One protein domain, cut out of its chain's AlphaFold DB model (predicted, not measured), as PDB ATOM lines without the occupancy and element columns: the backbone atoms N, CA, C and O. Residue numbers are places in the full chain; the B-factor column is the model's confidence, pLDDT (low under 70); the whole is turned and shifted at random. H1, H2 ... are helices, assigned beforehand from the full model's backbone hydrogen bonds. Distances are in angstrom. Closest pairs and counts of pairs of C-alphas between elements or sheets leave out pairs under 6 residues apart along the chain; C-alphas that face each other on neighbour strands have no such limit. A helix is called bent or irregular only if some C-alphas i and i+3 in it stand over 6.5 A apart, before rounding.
ATOM      1  N   ASP A  36      -0.203   7.662  -8.454       68.81
ATOM      2  CA  ASP A  36      -0.947   6.910  -9.456       68.81
ATOM      3  C   ASP A  36      -0.033   6.087 -10.380       68.81
ATOM      4  O   ASP A  36      -0.300   4.913 -10.612       68.81
ATOM      5  N   ASP A  37       1.077   6.646 -10.874       77.75
ATOM      6  CA  ASP A  37       2.036   5.917 -11.722       77.75
ATOM      7  C   ASP A  37       2.670   4.731 -10.981       77.75
ATOM      8  O   ASP A  37       2.873   3.666 -11.566       77.75
ATOM      9  N   CYS A  38       2.961   4.898  -9.690       79.75
ATOM     10  CA  CYS A  38       3.530   3.830  -8.875       79.75
ATOM     11  C   CYS A  38       2.504   2.727  -8.578       79.75
ATOM     12  O   CYS A  38       2.787   1.554  -8.809       79.75
ATOM     13  N   ALA A  39       1.283   3.094  -8.174       79.94
ATOM     14  CA  ALA A  39       0.203   2.131  -7.972       79.94
ATOM     15  C   ALA A  39      -0.124   1.354  -9.262       79.94
ATOM     16  O   ALA A  39      -0.336   0.142  -9.215       79.94
ATOM     17  N   ASN A  40      -0.097   2.025 -10.419       81.12
ATOM     18  CA  ASN A  40      -0.283   1.391 -11.724       81.12
ATOM     19  C   ASN A  40       0.855   0.420 -12.070       81.12
ATOM     20  O   ASN A  40       0.593  -0.640 -12.633       81.12
ATOM     21  N   SER A  41       2.104   0.749 -11.721       78.69
ATOM     22  CA  SER A  41       3.242  -0.160 -11.905       78.69
ATOM     23  C   SER A  41       3.113  -1.403 -11.025       78.69
ATOM     24  O   SER A  41       3.237  -2.513 -11.527       78.69
ATOM     25  N   CYS A  42       2.783  -1.235  -9.740       85.62
ATOM     26  CA  CYS A  42       2.548  -2.357  -8.829       85.62
ATOM     27  C   CYS A  42       1.415  -3.260  -9.323       85.62
ATOM     28  O   CYS A  42       1.506  -4.482  -9.247       85.62
ATOM     29  N   GLN A  43       0.340  -2.654  -9.834       85.12
ATOM     30  CA  GLN A  43      -0.788  -3.384 -10.402       85.12
ATOM     31  C   GLN A  43      -0.365  -4.203 -11.622       85.12
ATOM     32  O   GLN A  43      -0.708  -5.378 -11.715       85.12
ATOM     33  N   TYR A  44       0.411  -3.599 -12.522       84.38
ATOM     34  CA  TYR A  44       0.939  -4.280 -13.697       84.38
ATOM     35  C   TYR A  44       1.801  -5.496 -13.311       84.38
ATOM     36  O   TYR A  44       1.572  -6.590 -13.826       84.38
ATOM     37  N   ASP A  45       2.720  -5.337 -12.352       79.69
ATOM     38  CA  ASP A  45       3.591  -6.424 -11.882       79.69
ATOM     39  C   ASP A  45       2.791  -7.547 -11.195       79.69
ATOM     40  O   ASP A  45       3.062  -8.736 -11.386       79.69
ATOM     41  N   TYR A  46       1.754  -7.186 -10.431       85.75
ATOM     42  CA  TYR A  46       0.838  -8.146  -9.815       85.75
ATOM     43  C   TYR A  46       0.065  -8.960 -10.857       85.75
ATOM     44  O   TYR A  46      -0.013 -10.186 -10.742       85.75
ATOM     45  N   ASP A  47      -0.482  -8.300 -11.879       86.31
ATOM     46  CA  ASP A  47      -1.235  -8.953 -12.951       86.31
ATOM     47  C   ASP A  47      -0.330  -9.868 -13.791       86.31
ATOM     48  O   ASP A  47      -0.724 -10.986 -14.139       86.31
ATOM     49  N   GLU A  48       0.909  -9.442 -14.058       86.94
ATOM     50  CA  GLU A  48       1.921 -10.258 -14.734       86.94
ATOM     51  C   GLU A  48       2.280 -11.505 -13.907       86.94
ATOM     52  O   GLU A  48       2.286 -12.621 -14.437       86.94
ATOM     53  N   CYS A  49       2.478 -11.349 -12.593       87.69
ATOM     54  CA  CYS A  49       2.729 -12.460 -11.673       87.69
ATOM     55  C   CYS A  49       1.546 -13.438 -11.619       87.69
ATOM     56  O   CYS A  49       1.732 -14.652 -11.713       87.69
ATOM     57  N   CYS A  50       0.314 -12.933 -11.537       86.62
ATOM     58  CA  CYS A  50      -0.888 -13.768 -11.500       86.62
ATOM     59  C   CYS A  50      -1.160 -14.488 -12.830       86.62
ATOM     60  O   CYS A  50      -1.746 -15.575 -12.840       86.62
ATOM     61  N   GLY A  51      -0.746 -13.897 -13.954       81.81
ATOM     62  CA  GLY A  51      -0.874 -14.481 -15.289       81.81
ATOM     63  C   GLY A  51       0.151 -15.579 -15.593       81.81
ATOM     64  O   GLY A  51      -0.053 -16.363 -16.527       81.81
ATOM     65  N   ALA A  52       1.237 -15.668 -14.821       73.50
ATOM     66  CA  ALA A  52       2.309 -16.619 -15.068       73.50
ATOM     67  C   ALA A  52       1.932 -18.060 -14.638       73.50
ATOM     68  O   ALA A  52       1.480 -18.301 -13.514       73.50
ATOM     69  N   PRO A  53       2.131 -19.072 -15.506       64.88
ATOM     70  CA  PRO A  53       1.799 -20.456 -15.185       64.88
ATOM     71  C   PRO A  53       2.725 -21.003 -14.092       64.88
ATOM     72  O   PRO A  53       3.945 -21.011 -14.237       64.88
ATOM     73  N   GLY A  54       2.133 -21.504 -13.005       75.44
ATOM     74  CA  GLY A  54       2.879 -22.021 -11.854       75.44
ATOM     75  C   GLY A  54       3.366 -20.944 -10.881       75.44
ATOM     76  O   GLY A  54       4.090 -21.276  -9.942       75.44
ATOM     77  N   ALA A  55       2.969 -19.681 -11.072       81.94
ATOM     78  CA  ALA A  55       3.231 -18.633 -10.102       81.94
ATOM     79  C   ALA A  55       2.517 -18.912  -8.774       81.94
ATOM     80  O   ALA A  55       1.381 -19.393  -8.727       81.94
ATOM     81  N   ASN A  56       3.198 -18.600  -7.675       83.25
ATOM     82  CA  ASN A  56       2.601 -18.658  -6.355       83.25
ATOM     83  C   ASN A  56       1.809 -17.368  -6.120       83.25
ATOM     84  O   ASN A  56       2.391 -16.323  -5.838       83.25
ATOM     85  N   LEU A  57       0.481 -17.449  -6.219       84.81
ATOM     86  CA  LEU A  57      -0.408 -16.293  -6.058       84.81
ATOM     87  C   LEU A  57      -0.250 -15.606  -4.694       84.81
ATOM     88  O   LEU A  57      -0.396 -14.391  -4.602       84.81
ATOM     89  N   SER A  58       0.107 -16.357  -3.648       83.44
ATOM     90  CA  SER A  58       0.390 -15.785  -2.329       83.44
ATOM     91  C   SER A  58       1.629 -14.892  -2.364       83.44
ATOM     92  O   SER A  58       1.637 -13.844  -1.730       83.44
ATOM     93  N   THR A  59       2.650 -15.275  -3.136       82.31
ATOM     94  CA  THR A  59       3.843 -14.449  -3.361       82.31
ATOM     95  C   THR A  59       3.499 -13.203  -4.169       82.31
ATOM     96  O   THR A  59       3.881 -12.116  -3.753       82.31
ATOM     97  N   CYS A  60       2.696 -13.328  -5.234       89.31
ATOM     98  CA  CYS A  60       2.227 -12.172  -6.008       89.31
ATOM     99  C   CYS A  60       1.496 -11.157  -5.114       89.31
ATOM    100  O   CYS A  60       1.761  -9.961  -5.169       89.31
ATOM    101  N   SER A  61       0.603 -11.633  -4.240       84.38
ATOM    102  CA  SER A  61      -0.118 -10.780  -3.292       84.38
ATOM    103  C   SER A  61       0.794 -10.130  -2.249       84.38
ATOM    104  O   SER A  61       0.569  -8.972  -1.899       84.38
ATOM    105  N   SER A  62       1.810 -10.842  -1.749       82.12
ATOM    106  CA  SER A  62       2.787 -10.279  -0.808       82.12
ATOM    107  C   SER A  62       3.636  -9.188  -1.455       82.12
ATOM    108  O   SER A  62       3.754  -8.109  -0.889       82.12
ATOM    109  N   GLU A  63       4.156  -9.428  -2.656       82.12
ATOM    110  CA  GLU A  63       4.973  -8.451  -3.382       82.12
ATOM    111  C   GLU A  63       4.149  -7.232  -3.819       82.12
ATOM    112  O   GLU A  63       4.630  -6.104  -3.747       82.12
ATOM    113  N   TYR A  64       2.876  -7.420  -4.179       86.75
ATOM    114  CA  TYR A  64       1.963  -6.309  -4.453       86.75
ATOM    115  C   TYR A  64       1.700  -5.452  -3.211       86.75
ATOM    116  O   TYR A  64       1.729  -4.225  -3.288       86.75
ATOM    117  N   ALA A  65       1.488  -6.085  -2.054       84.12
ATOM    118  CA  ALA A  65       1.306  -5.372  -0.795       84.12
ATOM    119  C   ALA A  65       2.567  -4.598  -0.381       84.12
ATOM    120  O   ALA A  65       2.472  -3.465   0.088       84.12
ATOM    121  N   GLU A  66       3.748  -5.184  -0.597       82.38
ATOM    122  CA  GLU A  66       5.033  -4.511  -0.391       82.38
ATOM    123  C   GLU A  66       5.225  -3.338  -1.361       82.38
ATOM    124  O   GLU A  66       5.664  -2.269  -0.945       82.38
ATOM    125  N   CYS A  67       4.848  -3.502  -2.631       84.69
ATOM    126  CA  CYS A  67       4.949  -2.457  -3.650       84.69
ATOM    127  C   CYS A  67       4.043  -1.258  -3.336       84.69
ATOM    128  O   CYS A  67       4.440  -0.105  -3.496       84.69
ATOM    129  N   LEU A  68       2.838  -1.526  -2.835       82.00
ATOM    130  CA  LEU A  68       1.885  -0.497  -2.431       82.00
ATOM    131  C   LEU A  68       2.189   0.129  -1.061       82.00
ATOM    132  O   LEU A  68       1.667   1.205  -0.761       82.00
ATOM    133  N   GLY A  69       2.980  -0.544  -0.219       78.50
ATOM    134  CA  GLY A  69       3.190  -0.183   1.188       78.50
ATOM    135  C   GLY A  69       2.012  -0.539   2.107       78.50
ATOM    136  O   GLY A  69       1.991  -0.143   3.270       78.50
ATOM    137  N   TYR A  70       1.004  -1.268   1.615       78.38
ATOM    138  CA  TYR A  70      -0.138  -1.740   2.405       78.38
ATOM    139  C   TYR A  70      -0.745  -3.016   1.825       78.38
ATOM    140  O   TYR A  70      -0.673  -3.282   0.626       78.38
ATOM    141  N   ASN A  71      -1.403  -3.804   2.677       81.12
ATOM    142  CA  ASN A  71      -2.025  -5.053   2.261       81.12
ATOM    143  C   ASN A  71      -3.471  -4.834   1.799       81.12
ATOM    144  O   ASN A  71      -4.376  -4.710   2.610       81.12
ATOM    145  N   SER A  72      -3.709  -4.872   0.487       76.94
ATOM    146  CA  SER A  72      -5.063  -4.739  -0.084       76.94
ATOM    147  C   SER A  72      -5.985  -5.946   0.172       76.94
ATOM    148  O   SER A  72      -7.161  -5.907  -0.188       76.94
ATOM    149  N   PHE A  73      -5.474  -7.032   0.757       76.12
ATOM    150  CA  PHE A  73      -6.179  -8.304   0.943       76.12
ATOM    151  C   PHE A  73      -6.595  -8.568   2.398       76.12
ATOM    152  O   PHE A  73      -7.198  -9.603   2.678       76.12
ATOM    153  N   ASP A  74      -6.289  -7.664   3.330       74.81
ATOM    154  CA  ASP A  74      -6.595  -7.829   4.758       74.81
ATOM    155  C   ASP A  74      -8.059  -7.500   5.127       74.81
ATOM    156  O   ASP A  74      -8.487  -7.691   6.269       74.81
ATOM    157  N   GLY A  75      -8.848  -7.049   4.147       64.38
ATOM    158  CA  GLY A  75     -10.265  -6.728   4.303       64.38
ATOM    159  C   GLY A  75     -10.534  -5.431   5.068       64.38
ATOM    160  O   GLY A  75     -11.702  -5.123   5.318       64.38
ATOM    161  N   GLN A  76      -9.502  -4.662   5.427       63.62
ATOM    162  CA  GLN A  76      -9.681  -3.326   5.979       63.62
ATOM    163  C   GLN A  76      -9.991  -2.364   4.828       63.62
ATOM    164  O   GLN A  76      -9.232  -2.214   3.871       63.62
ATOM    165  N   GLN A  77     -11.146  -1.699   4.890       51.09
ATOM    166  CA  GLN A  77     -11.394  -0.551   4.024       51.09
ATOM    167  C   GLN A  77     -10.525   0.600   4.521       51.09
ATOM    168  O   GLN A  77     -10.942   1.338   5.407       51.09
ATOM    169  N   HIS A  78      -9.326   0.738   3.959       56.59
ATOM    170  CA  HIS A  78      -8.525   1.939   4.162       56.59
ATOM    171  C   HIS A  78      -9.258   3.113   3.511       56.59
ATOM    172  O   HIS A  78      -9.429   3.170   2.286       56.59
ATOM    173  N   ASP A  79      -9.731   4.033   4.341       54.22
ATOM    174  CA  ASP A  79     -10.263   5.315   3.927       54.22
ATOM    175  C   ASP A  79      -9.232   6.078   3.079       54.22
ATOM    176  O   ASP A  79      -8.014   5.937   3.209       54.22
ATOM    177  N   TYR A  80      -9.738   6.855   2.124       53.25
ATOM    178  CA  TYR A  80      -8.965   7.515   1.068       53.25
ATOM    179  C   TYR A  80      -7.848   8.441   1.594       53.25
ATOM    180  O   TYR A  80      -6.874   8.675   0.877       53.25
ATOM    181  N   GLU A  81      -7.955   8.930   2.834       53.81
ATOM    182  CA  GLU A  81      -6.921   9.734   3.501       53.81
ATOM    183  C   GLU A  81      -5.757   8.870   4.023       53.81
ATOM    184  O   GLU A  81      -4.594   9.265   3.900       53.81
ATOM    185  N   GLU A  82      -6.026   7.658   4.524       55.50
ATOM    186  CA  GLU A  82      -4.990   6.695   4.911       55.50
ATOM    187  C   GLU A  82      -4.310   6.091   3.679       55.50
ATOM    188  O   GLU A  82      -3.084   5.997   3.639       55.50
ATOM    189  N   LYS A  83      -5.070   5.816   2.609       55.34
ATOM    190  CA  LYS A  83      -4.521   5.358   1.323       55.34
ATOM    191  C   LYS A  83      -3.452   6.328   0.801       55.34
ATOM    192  O   LYS A  83      -2.379   5.879   0.419       55.34
ATOM    193  N   GLN A  84      -3.669   7.647   0.855       51.97
ATOM    194  CA  GLN A  84      -2.657   8.641   0.449       51.97
ATOM    195  C   GLN A  84      -1.442   8.700   1.381       51.97
ATOM    196  O   GLN A  84      -0.314   8.875   0.911       51.97
ATOM    197  N   LYS A  85      -1.655   8.546   2.693       53.16
ATOM    198  CA  LYS A  85      -0.580   8.553   3.690       53.16
ATOM    199  C   LYS A  85       0.320   7.323   3.546       53.16
ATOM    200  O   LYS A  85       1.538   7.475   3.602       53.16
ATOM    201  N   THR A  86      -0.257   6.157   3.274       50.69
ATOM    202  CA  THR A  86       0.461   4.884   3.118       50.69
ATOM    203  C   THR A  86       1.063   4.718   1.714       50.69
ATOM    204  O   THR A  86       2.177   4.225   1.581       50.69
ATOM    205  N   THR A  87       0.448   5.299   0.670       51.56
ATOM    206  CA  THR A  87       1.034   5.375  -0.694       51.56
ATOM    207  C   THR A  87       2.266   6.302  -0.762       51.56
ATOM    208  O   THR A  87       2.964   6.358  -1.775       51.56
ATOM    209  N   THR A  88       2.607   7.013   0.322       49.59
ATOM    210  CA  THR A  88       3.893   7.728   0.451       49.59
ATOM    211  C   THR A  88       5.090   6.771   0.339       49.59
ATOM    212  O   THR A  88       6.156   7.186  -0.117       49.59
ATOM    213  N   GLU A  89       4.918   5.482   0.652       51.56
ATOM    214  CA  GLU A  89       5.984   4.477   0.534       51.56
ATOM    215  C   GLU A  89       6.272   4.045  -0.911       51.56
ATOM    216  O   GLU A  89       7.415   3.722  -1.226       51.56
ATOM    217  N   CYS A  90       5.307   4.204  -1.825       58.34
ATOM    218  CA  CYS A  90       5.520   4.062  -3.271       58.34
ATOM    219  C   CYS A  90       6.563   5.081  -3.805       58.34
ATOM    220  O   CYS A  90       7.116   4.932  -4.892       58.34
ATOM    221  N   SER A  91       6.867   6.127  -3.018       50.31
ATOM    222  CA  SER A  91       7.840   7.181  -3.332       50.31
ATOM    223  C   SER A  91       9.187   7.024  -2.606       50.31
ATOM    224  O   SER A  91      10.213   7.514  -3.080       50.31
ATOM    225  N   THR A  92       9.243   6.299  -1.485       44.50
ATOM    226  CA  THR A  92      10.498   6.038  -0.768       44.50
ATOM    227  C   THR A  92      10.847   4.570  -0.852       44.50
ATOM    228  O   THR A  92      10.645   3.841   0.104       44.50
TER     229      THR A  92
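This is residues 36 to 92 of the 218 residues of an uncharacterized protein of Trichoderma asperellum CBS 433.97 (UniProt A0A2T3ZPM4). Two helices, H1 and H2, lie side by side as a helical hairpin, and a third, H3, stands crosswise at the hairpin's open end. Residues 51 to 56, at the hairpin's turn, stick out at the other end, and a long loop joins H2 to H3. The printed part has 57 residues with three named helices, H1, H2 and H3, and no named strand: all helix. It is compact, with a radius of gyration of the C-alphas of 11.7 A, and elongated, spanning 36 by 24 by 15 A.

H1, residues 36 to 51, begins at C-alpha 36 (-0.947, 6.910, -9.456) and is 22.2 A long. H2, residues 57 to 68, measures 16.4 A. H3, residues 80 to 90, measures 15.5 A and ends at C-alpha 90 (5.520, 4.062, -3.271); it is neither bent nor irregular, but only just: C-alphas 86 and 89 are 6.1 A apart.

H1 and H2 touch, a hairpin with a shallow tilt of 8 degrees, opposite ways; their closest C-alphas, of Cys 49 and Cys 60, are 5.7 A apart. H2 touches H3 with residues 67 to 68 alone, about perpendicular at 85 degrees; the closest C-alphas, of Leu 68 and Cys 90, are 5.9 A apart. H1 and H3 are close but not clearly touching, the closest C-alphas, of Cys 38 and Cys 90, 6.0 A apart. In H1 and H2 every O i to N i+4 pair is within hydrogen-bond range; in H3, 4 of 7.

The C-alphas farthest apart, of Gly 54 and Glu 81, are 36.6 A apart. The printed part has no cut. The link from H1 to H2 is tight, that from H2 to H3 long. Mean pLDDT of the printed part is 72.6; residues 36, 53 and 75 to 92 are under 70.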